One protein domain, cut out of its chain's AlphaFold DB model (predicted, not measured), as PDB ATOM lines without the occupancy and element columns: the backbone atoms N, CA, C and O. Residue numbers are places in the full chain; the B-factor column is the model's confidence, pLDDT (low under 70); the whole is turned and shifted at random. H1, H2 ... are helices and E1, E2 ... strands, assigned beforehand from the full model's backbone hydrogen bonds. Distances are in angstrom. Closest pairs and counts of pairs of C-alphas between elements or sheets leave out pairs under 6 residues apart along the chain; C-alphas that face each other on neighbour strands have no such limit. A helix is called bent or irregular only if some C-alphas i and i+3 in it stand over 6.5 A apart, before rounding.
ATOM      1  N   LYS A   2      18.407 -22.394  -1.761       85.75
ATOM      2  CA  LYS A   2      18.126 -22.236  -3.207       85.75
ATOM      3  C   LYS A   2      18.394 -20.817  -3.742       85.75
ATOM      4  O   LYS A   2      19.211 -20.662  -4.636       85.75
ATOM      5  N   LYS A   3      17.827 -19.790  -3.097       91.06
ATOM      6  CA  LYS A   3      18.040 -18.375  -3.461       91.06
ATOM      7  C   LYS A   3      19.521 -17.965  -3.502       91.06
ATOM      8  O   LYS A   3      19.922 -17.260  -4.411       91.06
ATOM      9  N   ALA A   4      20.331 -18.415  -2.541       88.44
ATOM     10  CA  ALA A   4      21.754 -18.072  -2.489       88.44
ATOM     11  C   ALA A   4      22.541 -18.721  -3.638       88.44
ATOM     12  O   ALA A   4      23.409 -18.082  -4.219       88.44
ATOM     13  N   ILE A   5      22.201 -19.965  -3.994       86.56
ATOM     14  CA  ILE A   5      22.790 -20.661  -5.148       86.56
ATOM     15  C   ILE A   5      22.377 -19.969  -6.450       86.56
ATOM     16  O   ILE A   5      23.216 -19.728  -7.308       86.56
ATOM     17  N   GLU A   6      21.102 -19.606  -6.588       88.19
ATOM     18  CA  GLU A   6      20.604 -18.881  -7.762       88.19
ATOM     19  C   GLU A   6      21.280 -17.518  -7.920       88.19
ATOM     20  O   GLU A   6      21.676 -17.162  -9.026       88.19
ATOM     21  N   THR A   7      21.441 -16.765  -6.827       91.00
ATOM     22  CA  THR A   7      22.199 -15.509  -6.827       91.00
ATOM     23  C   THR A   7      23.646 -15.751  -7.245       91.00
ATOM     24  O   THR A   7      24.121 -15.086  -8.159       91.00
ATOM     25  N   TYR A   8      24.313 -16.752  -6.663       88.38
ATOM     26  CA  TYR A   8      25.694 -17.088  -7.006       88.38
ATOM     27  C   TYR A   8      25.869 -17.409  -8.494       88.38
ATOM     28  O   TYR A   8      26.771 -16.880  -9.130       88.38
ATOM     29  N   ILE A   9      24.990 -18.237  -9.066       86.06
ATOM     30  CA  ILE A   9      25.050 -18.611 -10.487       86.06
ATOM     31  C   ILE A   9      24.806 -17.398 -11.390       86.06
ATOM     32  O   ILE A   9      25.450 -17.279 -12.426       86.06
ATOM     33  N   LYS A  10      23.901 -16.485 -11.011       85.81
ATOM     34  CA  LYS A  10      23.654 -15.250 -11.774       85.81
ATOM     35  C   LYS A  10      24.856 -14.308 -11.760       85.81
ATOM     36  O   LYS A  10      25.118 -13.646 -12.757       85.81
ATOM     37  N   GLU A  11      25.548 -14.226 -10.629       85.19
ATOM     38  CA  GLU A  11      26.709 -13.353 -10.444       85.19
ATOM     39  C   GLU A  11      28.010 -13.971 -10.966       85.19
ATOM     40  O   GLU A  11      28.947 -13.238 -11.269       85.19
ATOM     41  N   ALA A  12      28.081 -15.299 -11.085       78.00
ATOM     42  CA  ALA A  12      29.220 -16.011 -11.648       78.00
ATOM     43  C   ALA A  12      29.137 -16.003 -13.188       78.00
ATOM     44  O   ALA A  12      28.339 -16.745 -13.766       78.00
ATOM     45  N   PRO A  13      29.948 -15.192 -13.893       68.19
ATOM     46  CA  PRO A  13      29.869 -15.119 -15.344       68.19
ATOM     47  C   PRO A  13      30.296 -16.447 -15.979       68.19
ATOM     48  O   PRO A  13      31.375 -16.964 -15.690       68.19
ATOM     49  N   GLY A  14      29.461 -16.964 -16.886       72.25
ATOM     50  CA  GLY A  14      29.850 -18.012 -17.833       72.25
ATOM     51  C   GLY A  14      30.107 -19.396 -17.239       72.25
ATOM     52  O   GLY A  14      30.889 -20.138 -17.824       72.25
ATOM     53  N   LEU A  15      29.467 -19.754 -16.116       81.44
ATOM     54  CA  LEU A  15      29.585 -21.100 -15.548       81.44
ATOM     55  C   LEU A  15      29.091 -22.141 -16.568       81.44
ATOM     56  O   LEU A  15      27.912 -22.154 -16.929       81.44
ATOM     57  N   THR A  16      29.986 -23.010 -17.032       85.69
ATOM     58  CA  THR A  16      29.632 -24.141 -17.906       85.69
ATOM     59  C   THR A  16      29.575 -25.442 -17.098       85.69
ATOM     60  O   THR A  16      30.134 -25.491 -15.998       85.69
ATOM     61  N   PRO A  17      28.923 -26.511 -17.597       86.81
ATOM     62  CA  PRO A  17      28.879 -27.802 -16.902       86.81
ATOM     63  C   PRO A  17      30.256 -28.403 -16.575       86.81
ATOM     64  O   PRO A  17      30.363 -29.177 -15.627       86.81
ATOM     65  N   ASP A  18      31.296 -28.025 -17.322       89.56
ATOM     66  CA  ASP A  18      32.670 -28.512 -17.152       89.56
ATOM     67  C   ASP A  18      33.509 -27.649 -16.187       89.56
ATOM     68  O   ASP A  18      34.684 -27.933 -15.928       89.56
ATOM     69  N   GLU A  19      32.934 -26.574 -15.642       89.44
ATOM     70  CA  GLU A  19      33.609 -25.714 -14.676       89.44
ATOM     71  C   GLU A  19      33.313 -26.094 -13.225       89.44
ATOM     72  O   GLU A  19      32.197 -26.452 -12.842       89.44
ATOM     73  N   TYR A  20      34.316 -25.930 -12.362       91.38
ATOM     74  CA  TYR A  20      34.091 -26.031 -10.926       91.38
ATOM     75  C   TYR A  20      33.173 -24.907 -10.447       91.38
ATOM     76  O   TYR A  20      33.412 -23.736 -10.726       91.38
ATOM     77  N   VAL A  21      32.184 -25.258  -9.620       89.44
ATOM     78  CA  VAL A  21      31.277 -24.274  -9.008       89.44
ATOM     79  C   VAL A  21      32.055 -23.259  -8.174       89.44
ATOM     80  O   VAL A  21      31.783 -22.076  -8.267       89.44
ATOM     81  N   PHE A  22      33.059 -23.692  -7.404       90.81
ATOM     82  CA  PHE A  22      33.906 -22.802  -6.603       90.81
ATOM     83  C   PHE A  22      35.347 -22.815  -7.118       90.81
ATOM     84  O   PHE A  22      36.159 -23.660  -6.725       90.81
ATOM     85  N   LYS A  23      35.661 -21.856  -7.994       91.06
ATOM     86  CA  LYS A  23      36.983 -21.714  -8.620       91.06
ATOM     87  C   LYS A  23      37.971 -20.983  -7.709       91.06
ATOM     88  O   LYS A  23      37.648 -20.003  -7.037       91.06
ATOM     89  N   SER A  24      39.211 -21.451  -7.717       91.69
ATOM     90  CA  SER A  24      40.364 -20.716  -7.213       91.69
ATOM     91  C   SER A  24      40.584 -19.457  -8.054       91.69
ATOM     92  O   SER A  24      40.407 -19.465  -9.267       91.69
ATOM     93  N   ARG A  25      41.051 -18.380  -7.416       89.25
ATOM     94  CA  ARG A  25      41.522 -17.172  -8.121       89.25
ATOM     95  C   ARG A  25      42.850 -17.389  -8.858       89.25
ATOM     96  O   ARG A  25      43.278 -16.526  -9.612       89.25
ATOM     97  N   LYS A  26      43.539 -18.500  -8.578       90.69
ATOM     98  CA  LYS A  26      44.812 -18.884  -9.197       90.69
ATOM     99  C   LYS A  26      44.589 -20.027 -10.182       90.69
ATOM    100  O   LYS A  26      44.019 -21.046  -9.788       90.69
ATOM    101  N   GLY A  27      45.144 -19.879 -11.382       89.56
ATOM    102  CA  GLY A  27      45.025 -20.848 -12.474       89.56
ATOM    103  C   GLY A  27      43.690 -20.755 -13.215       89.56
ATOM    104  O   GLY A  27      42.858 -19.909 -12.899       89.56
ATOM    105  N   ASN A  28      43.507 -21.623 -14.211       90.75
ATOM    106  CA  ASN A  28      42.287 -21.695 -15.013       90.75
ATOM    107  C   ASN A  28      41.468 -22.935 -14.629       90.75
ATOM    108  O   ASN A  28      42.016 -24.034 -14.630       90.75
ATOM    109  N   ASN A  29      40.187 -22.750 -14.297       91.06
ATOM    110  CA  ASN A  29      39.261 -23.811 -13.877       91.06
ATOM    111  C   ASN A  29      39.850 -24.794 -12.836       91.06
ATOM    112  O   ASN A  29      39.793 -26.009 -12.992       91.06
ATOM    113  N   ILE A  30      40.446 -24.263 -11.763       94.50
ATOM    114  CA  ILE A  30      40.983 -25.057 -10.643       94.50
ATOM    115  C   ILE A  30      40.041 -24.901  -9.445       94.50
ATOM    116  O   ILE A  30      39.640 -23.769  -9.161       94.50
ATOM    117  N   PRO A  31      39.697 -25.966  -8.698       94.75
ATOM    118  CA  PRO A  31      38.824 -25.837  -7.540       94.75
ATOM    119  C   PRO A  31      39.546 -25.153  -6.376       94.75
ATOM    120  O   PRO A  31      40.775 -25.184  -6.259       94.75
ATOM    121  N   ILE A  32      38.785 -24.562  -5.456       95.56
ATOM    122  CA  ILE A  32      39.351 -24.136  -4.174       95.56
ATOM    123  C   ILE A  32      39.920 -25.333  -3.400       95.56
ATOM    124  O   ILE A  32      39.387 -26.443  -3.423       95.56
ATOM    125  N   THR A  33      41.002 -25.101  -2.660       95.44
ATOM    126  CA  THR A  33      41.561 -26.127  -1.778       95.44
ATOM    127  C   THR A  33      40.742 -26.254  -0.493       95.44
ATOM    128  O   THR A  33      40.041 -25.326  -0.079       95.44
ATOM    129  N   ARG A  34      40.900 -27.380   0.215       94.69
ATOM    130  CA  ARG A  34      40.323 -27.569   1.559       94.69
ATOM    131  C   ARG A  34      40.759 -26.471   2.533       94.69
ATOM    132  O   ARG A  34      39.949 -26.011   3.330       94.69
ATOM    133  N   GLN A  35      42.011 -26.016   2.439       94.94
ATOM    134  CA  GLN A  35      42.524 -24.923   3.271       94.94
ATOM    135  C   GLN A  35      41.817 -23.604   2.956       94.94
ATOM    136  O   GLN A  35      41.517 -22.837   3.865       94.94
ATOM    137  N   GLN A  36      41.522 -23.341   1.680       96.00
ATOM    138  CA  GLN A  36      40.781 -22.146   1.301       96.00
ATOM    139  C   GLN A  36      39.328 -22.207   1.783       96.00
ATOM    140  O   GLN A  36      38.845 -21.222   2.333       96.00
ATOM    141  N   ALA A  37      38.662 -23.357   1.656       95.31
ATOM    142  CA  ALA A  37      37.325 -23.553   2.213       95.31
ATOM    143  C   ALA A  37      37.309 -23.333   3.738       95.31
ATOM    144  O   ALA A  37      36.470 -22.597   4.246       95.31
ATOM    145  N   TYR A  38      38.284 -23.896   4.459       95.31
ATOM    146  CA  TYR A  38      38.457 -23.685   5.897       95.31
ATOM    147  C   TYR A  38      38.618 -22.202   6.265       95.31
ATOM    148  O   TYR A  38      37.992 -21.730   7.212       95.31
ATOM    149  N   ARG A  39      39.424 -21.445   5.509       94.94
ATOM    150  CA  ARG A  39      39.601 -20.000   5.734       94.94
ATOM    151  C   ARG A  39      38.311 -19.222   5.496       94.94
ATOM    152  O   ARG A  39      37.971 -18.391   6.323       94.94
ATOM    153  N   ILE A  40      37.591 -19.513   4.409       95.00
ATOM    154  CA  ILE A  40      36.303 -18.867   4.107       95.00
ATOM    155  C   ILE A  40      35.323 -19.072   5.268       95.00
ATOM    156  O   ILE A  40      34.709 -18.110   5.716       95.00
ATOM    157  N   LEU A  41      35.217 -20.302   5.782       95.06
ATOM    158  CA  LEU A  41      34.317 -20.619   6.893       95.06
ATOM    159  C   LEU A  41      34.698 -19.893   8.184       95.06
ATOM    160  O   LEU A  41      33.831 -19.284   8.800       95.06
ATOM    161  N   ASN A  42      35.972 -19.929   8.582       96.06
ATOM    162  CA  ASN A  42      36.397 -19.268   9.818       96.06
ATOM    163  C   ASN A  42      36.296 -17.746   9.730       96.06
ATOM    164  O   ASN A  42      35.930 -17.131  10.718       96.06
ATOM    165  N   ASN A  43      36.575 -17.146   8.571       95.50
ATOM    166  CA  ASN A  43      36.419 -15.702   8.401       95.50
ATOM    167  C   ASN A  43      34.946 -15.293   8.530       95.50
ATOM    168  O   ASN A  43      34.630 -14.393   9.294       95.50
ATOM    169  N   ALA A  44      34.031 -16.012   7.870       95.06
ATOM    170  CA  ALA A  44      32.601 -15.747   8.020       95.06
ATOM    171  C   ALA A  44      32.112 -15.974   9.464       95.06
ATOM    172  O   ALA A  44      31.222 -15.276   9.934       95.06
ATOM    173  N   ALA A  45      32.676 -16.953  10.173       95.06
ATOM    174  CA  ALA A  45      32.358 -17.209  11.575       95.06
ATOM    175  C   ALA A  45      32.891 -16.112  12.510       95.06
ATOM    176  O   ALA A  45      32.214 -15.749  13.468       95.06
ATOM    177  N   GLU A  46      34.074 -15.575  12.222       95.50
ATOM    178  CA  GLU A  46      34.682 -14.450  12.936       95.50
ATOM    179  C   GLU A  46      33.859 -13.171  12.756       95.50
ATOM    180  O   GLU A  46      33.529 -12.522  13.745       95.50
ATOM    181  N   ASP A  47      33.400 -12.885  11.533       96.12
ATOM    182  CA  ASP A  47      32.500 -11.757  11.242       96.12
ATOM    183  C   ASP A  47      31.170 -11.841  12.022       96.12
ATOM    184  O   ASP A  47      30.521 -10.829  12.286       96.12
ATOM    185  N   LEU A  48      30.759 -13.055  12.403       95.38
ATOM    186  CA  LEU A  48      29.564 -13.328  13.205       95.38
ATOM    187  C   LEU A  48      29.850 -13.432  14.714       95.38
ATOM    188  O   LEU A  48      28.928 -13.707  15.482       95.38
ATOM    189  N   GLY A  49      31.101 -13.251  15.148       95.50
ATOM    190  CA  GLY A  49      31.514 -13.370  16.550       95.50
ATOM    191  C   GLY A  49      31.526 -14.805  17.094       95.50
ATOM    192  O   GLY A  49      31.483 -15.003  18.303       95.50
ATOM    193  N   LEU A  50      31.550 -15.817  16.221       95.56
ATOM    194  CA  LEU A  50      31.606 -17.234  16.602       95.56
ATOM    195  C   LEU A  50      33.037 -17.770  16.709       95.56
ATOM    196  O   LEU A  50      33.242 -18.817  17.314       95.56
ATOM    197  N   VAL A  51      34.001 -17.081  16.099       96.62
ATOM    198  CA  VAL A  51      35.436 -17.390  16.126       96.62
ATOM    199  C   VAL A  51      36.176 -16.153  16.607       96.62
ATOM    200  O   VAL A  51      35.896 -15.055  16.136       96.62
ATOM    201  N   GLU A  52      37.164 -16.337  17.476       96.56
ATOM    202  CA  GLU A  52      38.056 -15.256  17.892       96.56
ATOM    203  C   GLU A  52      39.489 -15.564  17.467       96.56
ATOM    204  O   GLU A  52      39.997 -16.677  17.658       96.56
ATOM    205  N   ARG A  53      40.170 -14.554  16.924       96.06
ATOM    206  CA  ARG A  53      41.606 -14.595  16.653       96.06
ATOM    207  C   ARG A  53      42.350 -13.639  17.567       96.06
ATOM    208  O   ARG A  53      41.881 -12.551  17.883       96.06
ATOM    209  N   ASN A  54      43.559 -14.023  17.956       96.12
ATOM    210  CA  ASN A  54      44.471 -13.094  18.615       96.12
ATOM    211  C   ASN A  54      45.127 -12.130  17.606       96.12
ATOM    212  O   ASN A  54      44.989 -12.272  16.390       96.12
ATOM    213  N   SER A  55      45.932 -11.193  18.110       94.81
ATOM    214  CA  SER A  55      46.663 -10.200  17.303       94.81
ATOM    215  C   SER A  55      47.640 -10.789  16.271       94.81
ATOM    216  O   SER A  55      48.111 -10.067  15.398       94.81
ATOM    217  N   LYS A  56      47.942 -12.092  16.340       96.06
ATOM    218  CA  LYS A  56      48.773 -12.820  15.366       96.06
ATOM    219  C   LYS A  56      47.940 -13.575  14.318       96.06
ATOM    220  O   LYS A  56      48.502 -14.333  13.532       96.06
ATOM    221  N   GLY A  57      46.615 -13.411  14.316       92.31
ATOM    222  CA  GLY A  57      45.691 -14.092  13.403       92.31
ATOM    223  C   GLY A  57      45.442 -15.568  13.737       92.31
ATOM    224  O   GLY A  57      44.861 -16.292  12.921       92.31
ATOM    225  N   ILE A  58      45.875 -16.033  14.915       94.50
ATOM    226  CA  ILE A  58      45.686 -17.416  15.369       94.50
ATOM    227  C   ILE A  58      44.319 -17.523  16.038       94.50
ATOM    228  O   ILE A  58      44.016 -16.727  16.925       94.50
ATOM    229  N   ILE A  59      43.527 -18.517  15.628       95.19
ATOM    230  CA  ILE A  59      42.240 -18.829  16.255       95.19
ATOM    231  C   ILE A  59      42.495 -19.282  17.693       95.19
ATOM    232  O   ILE A  59      43.265 -20.215  17.920       95.19
ATOM    233  N   VAL A  60      41.861 -18.610  18.650       96.44
ATOM    234  CA  VAL A  60      41.967 -18.922  20.084       96.44
ATOM    235  C   VAL A  60      40.691 -19.541  20.644       96.44
ATOM    236  O   VAL A  60      40.751 -20.240  21.652       96.44
ATOM    237  N   SER A  61      39.552 -19.336  19.984       95.44
ATOM    238  CA  SER A  61      38.271 -19.910  20.386       95.44
ATOM    239  C   SER A  61      37.347 -20.104  19.175       95.44
ATOM    240  O   SER A  61      37.485 -19.434  18.149       95.44
ATOM    241  N   GLY A  62      36.421 -21.061  19.288       92.81
ATOM    242  CA  GLY A  62      35.273 -21.165  18.382       92.81
ATOM    243  C   GLY A  62      35.518 -21.744  16.983       92.81
ATOM    244  O   GLY A  62      34.632 -21.652  16.141       92.81
TER     245      GLY A  62
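What this domain is: This is residues 2 to 62 of the 110 residues of the protein "Phage integrase family protein" of Sporomusa silvacetica DSM 10669 (UniProt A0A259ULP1). A loose, strung-out chain with two separate helices: H2, the longer, lies between a long unnamed loop stretch that leads back to H1 at one end of the model and a small strand turn with E1 at the other. The parts follow one another with no core between them, and residues 52 to 53 fold beside E1 in a short antiparallel pairing. The printed part has 61 residues with two named helices and one named strand, in the order H1, H2, E1; E1 pairs with no named strand, and under half of the residues are in named elements. The class is mostly helix, and the whole is loose, with a radius of gyration of the C-alphas of 14.9 A and a flat outline of 41 by 28 by 14 A.

Where its parts are: The longest helix by residues is H2, residues 34 to 47, 20.1 A from first to last C-alpha. It begins at C-alpha 34, at (40.323, -27.569, 1.559), and ends at C-alpha 47, at (32.500, -11.757, 11.242). After it in the chain comes E1, residues 59 to 61, whose last C-alpha is at (38.271, -19.910, 20.386). Before H2 stands H1, residues 2 to 11, 14.3 A long, beginning at C-alpha 2, at (18.126, -22.236, -3.207). Neither helix is bent or irregular.

How they stand to each other: H2 has its centre at (36.756, -19.678, 6.641). H2 and E1 are apart, with no C-alpha of the one within 8 A of the other, and the centre of E1 is at (40.826, -19.220, 18.908). Residues 52 to 53 are paired with residues 59 to 61 of E1, antiparallel, as a stretch too short to be named. H1 and H2 are apart too, and the centre of H1 is at (22.462, -17.804, -6.861). H1 and E1 are likewise apart. In both H1 and H2 every O i to N i+4 pair is within hydrogen-bond range.

The domain as a whole: The two C-alphas farthest apart are those of Pro 17 and Ser 55, at 42.4 A, and the first and last printed C-alphas, of Lys 2 and Gly 62, are 27.6 A apart. The printed part has no cut. Both links are long: 22 residues between H1 and H2, and 11 between H2 and E1. The C-alphas of residues 12 to 33, the stretch with no named element, lie 8 to 20 A from the mean of the C-alphas. The mean pLDDT of the printed part is 91.4, and one residue, Pro 13, is under 70.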